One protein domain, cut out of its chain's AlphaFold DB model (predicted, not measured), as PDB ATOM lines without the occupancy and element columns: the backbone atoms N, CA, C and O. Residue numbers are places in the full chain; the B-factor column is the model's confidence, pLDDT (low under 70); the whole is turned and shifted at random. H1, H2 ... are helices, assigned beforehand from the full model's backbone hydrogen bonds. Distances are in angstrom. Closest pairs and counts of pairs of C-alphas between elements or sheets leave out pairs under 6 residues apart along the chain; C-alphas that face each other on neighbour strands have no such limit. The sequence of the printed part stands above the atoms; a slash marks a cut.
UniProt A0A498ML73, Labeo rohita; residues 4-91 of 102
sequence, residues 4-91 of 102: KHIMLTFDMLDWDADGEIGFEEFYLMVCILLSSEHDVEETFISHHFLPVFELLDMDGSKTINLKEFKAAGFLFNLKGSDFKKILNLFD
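What this domain is: This is residues 4 to 91 of the 102 residues of a protein of Labeo rohita (UniProt A0A498ML73). Six short helices form a rounded cluster with few contacts, most of them crossed: H2, the longest, runs along one side, H5 lies on the side across from it, and H4 sits nearest the middle. H1 is at one end, and H3 and H6 are side by side at the other. The printed part has 88 residues, with H1 to H6 in chain order and no named strand: all helix. It is compact, with a radius of gyration of the C-alphas of 12.3 A and spans of 33 by 28 by 24 A.

How they stand to each other: Start at H1, residues 4 to 13; it only just touches H2, residues 23 to 37, with 3 pairs of C-alphas within 8 A, the closest Leu 13 and Glu 25 at 5.9 A. Farther on, H2 touches H3, residues 41 to 47, at a steep tilt of 46 degrees, opposite ways; closest are C-alphas 35 and 41, 4.9 A. Next, H4, residues 49 to 56, only just touches H1, with 3 pairs within 8 A, closest at C-alphas 12 and 55, 6.6 A. H5, residues 66 to 72, about perpendicular to H4 at 84 degrees, only just touches it with 3 such pairs; C-alphas 56 and 68 are closest, 6.2 A. H6, residues 82 to 90, touches no helix; it is close but not clearly touching H3, the same way at 6 degrees, with C-alphas 42 and 86 closest, 7.7 A. In all six helices every O i to N i+4 pair is within hydrogen-bond range.

Where its parts are: Find C-alpha 4 at (11.581, -11.933, 22.377); H1 runs 14.3 A from there. H2 spans 20.8 A. H6 ends at C-alpha 90, (10.829, 0.538, 46.611).

The domain as a whole: The C-alphas farthest apart, Asp 18 and Ser 81, are 34.4 A apart. The printed part has no cut and no long link. Look at residues 76 to 91 for pLDDT under 70.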
ATOM      1  N   LYS A   4      12.373 -12.869  21.559       82.56
ATOM      2  CA  LYS A   4      11.581 -11.933  22.377       82.56
ATOM      3  C   LYS A   4      12.142 -11.712  23.785       82.56
ATOM      4  O   LYS A   4      12.116 -10.588  24.250       82.56
ATOM      5  N   HIS A   5      12.638 -12.761  24.443       76.12
ATOM      6  CA  HIS A   5      13.235 -12.625  25.776       76.12
ATOM      7  C   HIS A   5      14.587 -11.917  25.711       76.12
ATOM      8  O   HIS A   5      14.905 -11.155  26.609       76.12
ATOM      9  N   ILE A   6      15.355 -12.147  24.640       84.38
ATOM     10  CA  ILE A   6      16.637 -11.466  24.426       84.38
ATOM     11  C   ILE A   6      16.406  -9.970  24.213       84.38
ATOM     12  O   ILE A   6      17.023  -9.186  24.913       84.38
ATOM     13  N   MET A   7      15.489  -9.589  23.313       88.12
ATOM     14  CA  MET A   7      15.177  -8.173  23.070       88.12
ATOM     15  C   MET A   7      14.631  -7.509  24.335       88.12
ATOM     16  O   MET A   7      15.118  -6.465  24.707       88.12
ATOM     17  N   LEU A   8      13.721  -8.166  25.066       82.62
ATOM     18  CA  LEU A   8      13.218  -7.618  26.326       82.62
ATOM     19  C   LEU A   8      14.333  -7.432  27.368       82.62
ATOM     20  O   LEU A   8      14.360  -6.422  28.044       82.62
ATOM     21  N   THR A   9      15.260  -8.386  27.492       81.19
ATOM     22  CA  THR A   9      16.396  -8.250  28.425       81.19
ATOM     23  C   THR A   9      17.342  -7.135  27.984       81.19
ATOM     24  O   THR A   9      17.867  -6.426  28.827       81.19
ATOM     25  N   PHE A  10      17.554  -6.992  26.676       88.81
ATOM     26  CA  PHE A  10      18.365  -5.924  26.104       88.81
ATOM     27  C   PHE A  10      17.741  -4.557  26.391       88.81
ATOM     28  O   PHE A  10      18.383  -3.750  27.040       88.81
ATOM     29  N   ASP A  11      16.469  -4.362  26.027       87.25
ATOM     30  CA  ASP A  11      15.722  -3.111  26.227       87.25
ATOM     31  C   ASP A  11      15.660  -2.689  27.708       87.25
ATOM     32  O   ASP A  11      15.407  -1.535  28.022       87.25
ATOM     33  N   MET A  12      15.834  -3.637  28.631       81.69
ATOM     34  CA  MET A  12      15.890  -3.363  30.064       81.69
ATOM     35  C   MET A  12      17.275  -2.955  30.553       81.69
ATOM     36  O   MET A  12      17.363  -2.258  31.553       81.69
ATOM     37  N   LEU A  13      18.334  -3.469  29.930       85.38
ATOM     38  CA  LEU A  13      19.713  -3.200  30.331       85.38
ATOM     39  C   LEU A  13      20.282  -1.959  29.638       85.38
ATOM     40  O   LEU A  13      21.128  -1.323  30.244       85.38
ATOM     41  N   ASP A  14      19.806  -1.645  28.430       89.38
ATOM     42  CA  ASP A  14      20.050  -0.407  27.672       89.38
ATOM     43  C   ASP A  14      19.189   0.722  28.272       89.38
ATOM     44  O   ASP A  14      18.153   1.113  27.725       89.38
ATOM     45  N   TRP A  15      19.529   1.150  29.492       82.38
ATOM     46  CA  TRP A  15      18.705   2.095  30.255       82.38
ATOM     47  C   TRP A  15      18.873   3.535  29.773       82.38
ATOM     48  O   TRP A  15      18.026   4.380  30.077       82.38
ATOM     49  N   ASP A  16      19.954   3.845  29.054       83.62
ATOM     50  CA  ASP A  16      20.153   5.160  28.441       83.62
ATOM     51  C   ASP A  16      19.604   5.251  27.004       83.62
ATOM     52  O   ASP A  16      19.498   6.357  26.454       83.62
ATOM     53  N   ALA A  17      19.121   4.123  26.472       87.38
ATOM     54  CA  ALA A  17      18.480   3.976  25.172       87.38
ATOM     55  C   ALA A  17      19.384   4.391  24.000       87.38
ATOM     56  O   ALA A  17      18.896   4.928  22.991       87.38
ATOM     57  N   ASP A  18      20.694   4.166  24.122       93.38
ATOM     58  CA  ASP A  18      21.662   4.416  23.056       93.38
ATOM     59  C   ASP A  18      21.725   3.278  22.016       93.38
ATOM     60  O   ASP A  18      22.237   3.471  20.904       93.38
ATOM     61  N   GLY A  19      21.082   2.141  22.310       93.69
ATOM     62  CA  GLY A  19      21.007   0.977  21.432       93.69
ATOM     63  C   GLY A  19      22.203   0.034  21.556       93.69
ATOM     64  O   GLY A  19      22.330  -0.894  20.744       93.69
ATOM     65  N   GLU A  20      23.071   0.252  22.539       94.38
ATOM     66  CA  GLU A  20      24.191  -0.597  22.916       94.38
ATOM     67  C   GLU A  20      24.063  -1.029  24.388       94.38
ATOM     68  O   GLU A  20      23.098  -0.718  25.066       94.38
ATOM     69  N   ILE A  21      24.981  -1.885  24.851       91.56
ATOM     70  CA  ILE A  21      25.126  -2.167  26.282       91.56
ATOM     71  C   ILE A  21      26.503  -1.660  26.678       91.56
ATOM     72  O   ILE A  21      27.522  -2.284  26.344       91.56
ATOM     73  N   GLY A  22      26.523  -0.522  27.359       90.81
ATOM     74  CA  GLY A  22      27.714   0.131  27.872       90.81
ATOM     75  C   GLY A  22      28.393  -0.659  28.991       90.81
ATOM     76  O   GLY A  22      27.919  -1.693  29.474       90.81
ATOM     77  N   PHE A  23      29.552  -0.170  29.435       89.62
ATOM     78  CA  PHE A  23      30.297  -0.831  30.506       89.62
ATOM     79  C   PHE A  23      29.519  -0.815  31.826       89.62
ATOM     80  O   PHE A  23      29.500  -1.820  32.532       89.62
ATOM     81  N   GLU A  24      28.878   0.303  32.149       85.81
ATOM     82  CA  GLU A  24      28.082   0.494  33.358       85.81
ATOM     83  C   GLU A  24      26.876  -0.458  33.399       85.81
ATOM     84  O   GLU A  24      26.633  -1.105  34.421       85.81
ATOM     85  N   GLU A  25      26.182  -0.605  32.274       88.00
ATOM     86  CA  GLU A  25      25.025  -1.491  32.089       88.00
ATOM     87  C   GLU A  25      25.413  -2.960  32.213       88.00
ATOM     88  O   GLU A  25      24.826  -3.725  32.989       88.00
ATOM     89  N   PHE A  26      26.489  -3.343  31.525       88.56
ATOM     90  CA  PHE A  26      27.063  -4.675  31.644       88.56
ATOM     91  C   PHE A  26      27.555  -4.965  33.069       88.56
ATOM     92  O   PHE A  26      27.340  -6.058  33.598       88.56
ATOM     93  N   TYR A  27      28.204  -3.997  33.717       87.19
ATOM     94  CA  TYR A  27      28.684  -4.122  35.089       87.19
ATOM     95  C   TYR A  27      27.527  -4.358  36.062       87.19
ATOM     96  O   TYR A  27      27.595  -5.290  36.867       87.19
ATOM     97  N   LEU A  28      26.440  -3.583  35.958       84.94
ATOM     98  CA  LEU A  28      25.268  -3.768  36.811       84.94
ATOM     99  C   LEU A  28      24.638  -5.147  36.591       84.94
ATOM    100  O   LEU A  28      24.343  -5.837  37.566       84.94
ATOM    101  N   MET A  29      24.509  -5.591  35.335       84.12
ATOM    102  CA  MET A  29      24.041  -6.941  35.008       84.12
ATOM    103  C   MET A  29      24.887  -8.018  35.705       84.12
ATOM    104  O   MET A  29      24.341  -8.929  36.330       84.12
ATOM    105  N   VAL A  30      26.217  -7.919  35.633       85.81
ATOM    106  CA  VAL A  30      27.127  -8.865  36.298       85.81
ATOM    107  C   VAL A  30      26.949  -8.827  37.816       85.81
ATOM    108  O   VAL A  30      26.887  -9.883  38.447       85.81
ATOM    109  N   CYS A  31      26.818  -7.642  38.414       86.94
ATOM    110  CA  CYS A  31      26.575  -7.512  39.847       86.94
ATOM    111  C   CYS A  31      25.244  -8.141  40.283       86.94
ATOM    112  O   CYS A  31      25.210  -8.816  41.310       86.94
ATOM    113  N   ILE A  32      24.178  -7.981  39.493       81.94
ATOM    114  CA  ILE A  32      22.881  -8.626  39.743       81.94
ATOM    115  C   ILE A  32      23.042 -10.151  39.722       81.94
ATOM    116  O   ILE A  32      22.629 -10.823  40.669       81.94
ATOM    117  N   LEU A  33      23.707 -10.700  38.701       82.69
ATOM    118  CA  LEU A  33      23.936 -12.143  38.580       82.69
ATOM    119  C   LEU A  33      24.759 -12.703  39.746       82.69
ATOM    120  O   LEU A  33      24.367 -13.705  40.340       82.69
ATOM    121  N   LEU A  34      25.855 -12.033  40.118       84.31
ATOM    122  CA  LEU A  34      26.686 -12.421  41.262       84.31
ATOM    123  C   LEU A  34      25.927 -12.324  42.584       84.31
ATOM    124  O   LEU A  34      26.094 -13.176  43.454       84.31
ATOM    125  N   SER A  35      25.079 -11.301  42.742       84.56
ATOM    126  CA  SER A  35      24.252 -11.170  43.940       84.56
ATOM    127  C   SER A  35      23.310 -12.359  44.096       84.56
ATOM    128  O   SER A  35      23.118 -12.820  45.219       84.56
ATOM    129  N   SER A  36      22.809 -12.905  42.981       79.19
ATOM    130  CA  SER A  36      21.950 -14.083  43.018       79.19
ATOM    131  C   SER A  36      22.701 -15.396  43.177       79.19
ATOM    132  O   SER A  36      22.239 -16.285  43.884       79.19
ATOM    133  N   GLU A  37      23.896 -15.526  42.598       80.56
ATOM    134  CA  GLU A  37      24.747 -16.702  42.825       80.56
ATOM    135  C   GLU A  37      25.147 -16.859  44.305       80.56
ATOM    136  O   GLU A  37      25.385 -17.973  44.776       80.56
ATOM    137  N   HIS A  38      25.202 -15.750  45.045       84.69
ATOM    138  CA  HIS A  38      25.615 -15.710  46.445       84.69
ATOM    139  C   HIS A  38      24.471 -15.503  47.452       84.69
ATOM    140  O   HIS A  38      24.765 -15.342  48.636       84.69
ATOM    141  N   ASP A  39      23.203 -15.513  47.020       81.31
ATOM    142  CA  ASP A  39      22.020 -15.272  47.868       81.31
ATOM    143  C   ASP A  39      22.093 -13.936  48.666       81.31
ATOM    144  O   ASP A  39      21.733 -13.863  49.848       81.31
ATOM    145  N   VAL A  40      22.617 -12.866  48.050       82.62
ATOM    146  CA  VAL A  40      22.780 -11.522  48.654       82.62
ATOM    147  C   VAL A  40      22.017 -10.418  47.909       82.62
ATOM    148  O   VAL A  40      22.336  -9.236  48.060       82.62
ATOM    149  N   GLU A  41      20.989 -10.764  47.136       79.50
ATOM    150  CA  GLU A  41      20.210  -9.831  46.308       79.50
ATOM    151  C   GLU A  41      19.599  -8.695  47.141       79.50
ATOM    152  O   GLU A  41      19.669  -7.534  46.749       79.50
ATOM    153  N   GLU A  42      19.062  -9.003  48.329       75.25
ATOM    154  CA  GLU A  42      18.450  -8.007  49.227       75.25
ATOM    155  C   GLU A  42      19.473  -6.936  49.653       75.25
ATOM    156  O   GLU A  42      19.191  -5.738  49.604       75.25
ATOM    157  N   THR A  43      20.697  -7.363  49.989       80.19
ATOM    158  CA  THR A  43      21.803  -6.460  50.351       80.19
ATOM    159  C   THR A  43      22.302  -5.681  49.138       80.19
ATOM    160  O   THR A  43      22.640  -4.502  49.247       80.19
ATOM    161  N   PHE A  44      22.372  -6.324  47.971       84.25
ATOM    162  CA  PHE A  44      22.789  -5.665  46.742       84.25
ATOM    163  C   PHE A  44      21.815  -4.543  46.363       84.25
ATOM    164  O   PHE A  44      22.249  -3.402  46.188       84.25
ATOM    165  N   ILE A  45      20.514  -4.850  46.335       78.38
ATOM    166  CA  ILE A  45      19.433  -3.906  46.033       78.38
ATOM    167  C   ILE A  45      19.429  -2.749  47.034       78.38
ATOM    168  O   ILE A  45      19.301  -1.602  46.623       78.38
ATOM    169  N   SER A  46      19.623  -3.003  48.334       77.12
ATOM    170  CA  SER A  46      19.629  -1.924  49.330       77.12
ATOM    171  C   SER A  46      20.785  -0.935  49.138       77.12
ATOM    172  O   SER A  46      20.617   0.259  49.374       77.12
ATOM    173  N   HIS A  47      21.966  -1.412  48.727       82.56
ATOM    174  CA  HIS A  47      23.148  -0.563  48.521       82.56
ATOM    175  C   HIS A  47      23.172   0.114  47.148       82.56
ATOM    176  O   HIS A  47      23.719   1.206  47.019       82.56
ATOM    177  N   HIS A  48      22.567  -0.513  46.138       81.38
ATOM    178  CA  HIS A  48      22.519  -0.024  44.757       81.38
ATOM    179  C   HIS A  48      21.097   0.376  44.359       81.38
ATOM    180  O   HIS A  48      20.710   0.261  43.200       81.38
ATOM    181  N   PHE A  49      20.325   0.856  45.336       78.00
ATOM    182  CA  PHE A  49      18.906   1.156  45.188       78.00
ATOM    183  C   PHE A  49      18.614   2.059  43.990       78.00
ATOM    184  O   PHE A  49      17.700   1.764  43.236       78.00
ATOM    185  N   LEU A  50      19.379   3.142  43.810       81.62
ATOM    186  CA  LEU A  50      19.138   4.120  42.744       81.62
ATOM    187  C   LEU A  50      19.341   3.510  41.342       81.62
ATOM    188  O   LEU A  50      18.378   3.513  40.583       81.62
ATOM    189  N   PRO A  51      20.501   2.901  41.019       80.88
ATOM    190  CA  PRO A  51      20.675   2.195  39.747       80.88
ATOM    191  C   PRO A  51      19.645   1.088  39.509       80.88
ATOM    192  O   PRO A  51      19.147   0.923  38.403       80.88
ATOM    193  N   VAL A  52      19.297   0.322  40.549       81.12
ATOM    194  CA  VAL A  52      18.282  -0.733  40.425       81.12
ATOM    195  C   VAL A  52      16.892  -0.134  40.199       81.12
ATOM    196  O   VAL A  52      16.110  -0.693  39.443       81.12
ATOM    197  N   PHE A  53      16.567   0.989  40.832       81.06
ATOM    198  CA  PHE A  53      15.302   1.683  40.628       81.06
ATOM    199  C   PHE A  53      15.178   2.196  39.194       81.06
ATOM    200  O   PHE A  53      14.164   1.944  38.556       81.06
ATOM    201  N   GLU A  54      16.215   2.862  38.685       81.75
ATOM    202  CA  GLU A  54      16.262   3.370  37.307       81.75
ATOM    203  C   GLU A  54      16.141   2.231  36.287       81.75
ATOM    204  O   GLU A  54      15.387   2.350  35.329       81.75
ATOM    205  N   LEU A  55      16.769   1.079  36.553       82.44
ATOM    206  CA  LEU A  55      16.607  -0.139  35.751       82.44
ATOM    207  C   LEU A  55      15.159  -0.676  35.745       82.44
ATOM    208  O   LEU A  55      14.709  -1.283  34.774       82.44
ATOM    209  N   LEU A  56      14.435  -0.527  36.858       81.44
ATOM    210  CA  LEU A  56      13.065  -1.025  37.005       81.44
ATOM    211  C   LEU A  56      12.013  -0.047  36.457       81.44
ATOM    212  O   LEU A  56      10.953  -0.501  36.031       81.44
ATOM    213  N   ASP A  57      12.284   1.255  36.465       83.25
ATOM    214  CA  ASP A  57      11.404   2.338  35.997       83.25
ATOM    215  C   ASP A  57      11.462   2.493  34.466       83.25
ATOM    216  O   ASP A  57      11.929   3.495  33.928       83.25
ATOM    217  N   MET A  58      11.001   1.465  33.750       81.88
ATOM    218  CA  MET A  58      11.136   1.362  32.288       81.88
ATOM    219  C   MET A  58      10.446   2.493  31.517       81.88
ATOM    220  O   MET A  58      10.832   2.784  30.385       81.88
ATOM    221  N   ASP A  59       9.386   3.087  32.069       83.25
ATOM    222  CA  ASP A  59       8.686   4.209  31.440       83.25
ATOM    223  C   ASP A  59       9.164   5.594  31.920       83.25
ATOM    224  O   ASP A  59       8.660   6.618  31.443       83.25
ATOM    225  N   GLY A  60      10.153   5.638  32.822       83.88
ATOM    226  CA  GLY A  60      10.707   6.865  33.394       83.88
ATOM    227  C   GLY A  60       9.707   7.659  34.241       83.88
ATOM    228  O   GLY A  60       9.878   8.873  34.433       83.88
ATOM    229  N   SER A  61       8.627   7.026  34.712       85.31
ATOM    230  CA  SER A  61       7.580   7.666  35.518       85.31
ATOM    231  C   SER A  61       8.036   8.037  36.928       85.31
ATOM    232  O   SER A  61       7.325   8.771  37.623       85.31
ATOM    233  N   LYS A  62       9.223   7.587  37.345       83.12
ATOM    234  CA  LYS A  62       9.746   7.666  38.714       83.12
ATOM    235  C   LYS A  62       8.904   6.862  39.695       83.12
ATOM    236  O   LYS A  62       8.879   7.173  40.888       83.12
ATOM    237  N   THR A  63       8.213   5.836  39.205       80.31
ATOM    238  CA  THR A  63       7.437   4.894  40.012       80.31
ATOM    239  C   THR A  63       7.512   3.512  39.389       80.31
ATOM    240  O   THR A  63       7.320   3.378  38.194       80.31
ATOM    241  N   ILE A  64       7.706   2.466  40.193       77.75
ATOM    242  CA  ILE A  64       7.726   1.097  39.667       77.75
ATOM    243  C   ILE A  64       6.324   0.500  39.780       77.75
ATOM    244  O   ILE A  64       5.828   0.224  40.876       77.75
ATOM    245  N   ASN A  65       5.678   0.262  38.643       78.94
ATOM    246  CA  ASN A  65       4.374  -0.383  38.597       78.94
ATOM    247  C   ASN A  65       4.482  -1.922  38.516       78.94
ATOM    248  O   ASN A  65       5.525  -2.515  38.240       78.94
ATOM    249  N   LEU A  66       3.359  -2.622  38.736       75.25
ATOM    250  CA  LEU A  66       3.333  -4.093  38.757       75.25
ATOM    251  C   LEU A  66       3.778  -4.737  37.431       75.25
ATOM    252  O   LEU A  66       4.235  -5.882  37.436       75.25
ATOM    253  N   LYS A  67       3.587  -4.063  36.291       81.56
ATOM    254  CA  LYS A  67       3.982  -4.601  34.982       81.56
ATOM    255  C   LYS A  67       5.491  -4.529  34.811       81.56
ATOM    256  O   LYS A  67       6.070  -5.541  34.435       81.56
ATOM    257  N   GLU A  68       6.092  -3.391  35.135       80.50
ATOM    258  CA  GLU A  68       7.544  -3.182  35.109       80.50
ATOM    259  C   GLU A  68       8.249  -4.162  36.038       80.50
ATOM    260  O   GLU A  68       9.124  -4.917  35.617       80.50
ATOM    261  N   PHE A  69       7.752  -4.287  37.270       76.06
ATOM    262  CA  PHE A  69       8.299  -5.244  38.223       76.06
ATOM    263  C   PHE A  69       8.205  -6.693  37.729       76.06
ATOM    264  O   PHE A  69       9.148  -7.467  37.861       76.06
ATOM    265  N   LYS A  70       7.071  -7.101  37.138       76.00
ATOM    266  CA  LYS A  70       6.919  -8.455  36.573       76.00
ATOM    267  C   LYS A  70       7.798  -8.681  35.351       76.00
ATOM    268  O   LYS A  70       8.257  -9.803  35.155       76.00
ATOM    269  N   ALA A  71       7.991  -7.651  34.534       77.88
ATOM    270  CA  ALA A  71       8.884  -7.704  33.391       77.88
ATOM    271  C   ALA A  71      10.338  -7.864  33.847       77.88
ATOM    272  O   ALA A  71      11.064  -8.594  33.191       77.88
ATOM    273  N   ALA A  72      10.723  -7.287  34.993       75.38
ATOM    274  CA  ALA A  72      12.093  -7.314  35.503       75.38
ATOM    275  C   ALA A  72      12.427  -8.352  36.567       75.38
ATOM    276  O   ALA A  72      13.598  -8.671  36.763       75.38
ATOM    277  N   GLY A  73      11.429  -8.918  37.242       72.12
ATOM    278  CA  GLY A  73      11.647  -9.805  38.386       72.12
ATOM    279  C   GLY A  73      12.490 -11.045  38.074       72.12
ATOM    280  O   GLY A  73      13.094 -11.613  38.981       72.12
ATOM    281  N   PHE A  74      12.585 -11.442  36.798       74.50
ATOM    282  CA  PHE A  74      13.456 -12.539  36.372       74.50
ATOM    283  C   PHE A  74      14.953 -12.214  36.497       74.50
ATOM    284  O   PHE A  74      15.731 -13.142  36.698       74.50
ATOM    285  N   LEU A  75      15.360 -10.940  36.391       71.75
ATOM    286  CA  LEU A  75      16.768 -10.525  36.479       71.75
ATOM    287  C   LEU A  75      17.352 -10.809  37.862       71.75
ATOM    288  O   LEU A  75      18.500 -11.213  37.986       71.75
ATOM    289  N   PHE A  76      16.529 -10.644  38.889       69.44
ATOM    290  CA  PHE A  76      16.929 -10.740  40.288       69.44
ATOM    291  C   PHE A  76      16.601 -12.108  40.906       69.44
ATOM    292  O   PHE A  76      16.668 -12.251  42.120       69.44
ATOM    293  N   ASN A  77      16.193 -13.098  40.095       67.06
ATOM    294  CA  ASN A  77      15.799 -14.439  40.556       67.06
ATOM    295  C   ASN A  77      14.749 -14.428  41.691       67.06
ATOM    296  O   ASN A  77      14.689 -15.327  42.532       67.06
ATOM    297  N   LEU A  78      13.903 -13.397  41.719       62.34
ATOM    298  CA  LEU A  78      13.000 -13.155  42.839       62.34
ATOM    299  C   LEU A  78      11.894 -14.200  42.826       62.34
ATOM    300  O   LEU A  78      11.074 -14.263  41.904       62.34
ATOM    301  N   LYS A  79      11.839 -15.021  43.874       60.97
ATOM    302  CA  LYS A  79      10.704 -15.918  44.097       60.97
ATOM    303  C   LYS A  79       9.530 -15.086  44.608       60.97
ATOM    304  O   LYS A  79       9.682 -13.974  45.106       60.97
ATOM    305  N   GLY A  80       8.316 -15.627  44.517       53.91
ATOM    306  CA  GLY A  80       7.092 -14.895  44.878       53.91
ATOM    307  C   GLY A  80       7.053 -14.325  46.309       53.91
ATOM    308  O   GLY A  80       6.266 -13.421  46.566       53.91
ATOM    309  N   SER A  81       7.889 -14.808  47.238       54.66
ATOM    310  CA  SER A  81       8.065 -14.237  48.584       54.66
ATOM    311  C   SER A  81       8.953 -12.987  48.620       54.66
ATOM    312  O   SER A  81       8.740 -12.118  49.467       54.66
ATOM    313  N   ASP A  82       9.903 -12.866  47.695       61.69
ATOM    314  CA  ASP A  82      10.860 -11.752  47.619       61.69
ATOM    315  C   ASP A  82      10.192 -10.502  47.023       61.69
ATOM    316  O   ASP A  82      10.520  -9.372  47.385       61.69
ATOM    317  N   PHE A  83       9.134 -10.723  46.231       57.12
ATOM    318  CA  PHE A  83       8.196  -9.721  45.710       57.12
ATOM    319  C   PHE A  83       7.727  -8.722  46.777       57.12
ATOM    320  O   PHE A  83       7.756  -7.514  46.563       57.12
ATOM    321  N   LYS A  84       7.307  -9.213  47.950       60.16
ATOM    322  CA  LYS A  84       6.705  -8.363  48.991       60.16
ATOM    323  C   LYS A  84       7.754  -7.548  49.750       60.16
ATOM    324  O   LYS A  84       7.459  -6.450  50.209       60.16
ATOM    325  N   LYS A  85       8.972  -8.079  49.879       64.38
ATOM    326  CA  LYS A  85      10.087  -7.387  50.535       64.38
ATOM    327  C   LYS A  85      10.622  -6.258  49.667       64.38
ATOM    328  O   LYS A  85      10.829  -5.156  50.156       64.38
ATOM    329  N   ILE A  86      10.795  -6.538  48.382       63.88
ATOM    330  CA  ILE A  86      11.357  -5.586  47.434       63.88
ATOM    331  C   ILE A  86      10.365  -4.463  47.128       63.88
ATOM    332  O   ILE A  86      10.762  -3.304  47.113       63.88
ATOM    333  N   LEU A  87       9.068  -4.763  47.007       60.62
ATOM    334  CA  LEU A  87       8.047  -3.715  46.924       60.62
ATOM    335  C   LEU A  87       8.059  -2.796  48.150       60.62
ATOM    336  O   LEU A  87       7.999  -1.588  47.985       60.62
ATOM    337  N   ASN A  88       8.214  -3.337  49.363       64.44
ATOM    338  CA  ASN A  88       8.336  -2.507  50.566       64.44
ATOM    339  C   ASN A  88       9.628  -1.665  50.594       64.44
ATOM    340  O   ASN A  88       9.644  -0.627  51.246       64.44
ATOM    341  N   LEU A  89      10.710  -2.108  49.938       63.06
ATOM    342  CA  LEU A  89      11.954  -1.337  49.801       63.06
ATOM    343  C   LEU A  89      11.819  -0.203  48.770       63.06
ATOM    344  O   LEU A  89      12.412   0.855  48.959       63.06
ATOM    345  N   PHE A  90      11.047  -0.423  47.700       60.38
ATOM    346  CA  PHE A  90      10.829   0.538  46.611       60.38
ATOM    347  C   PHE A  90       9.613   1.454  46.789       60.38
ATOM    348  O   PHE A  90       9.494   2.431  46.052       60.38
ATOM    349  N   ASP A  91       8.730   1.184  47.754       61.59
ATOM    350  CA  ASP A  91       7.588   2.042  48.089       61.59
ATOM    351  C   ASP A  91       8.047   3.331  48.799       61.59
ATOM    352  O   ASP A  91       7.844   3.549  49.991       61.59
TER     353      ASP A  91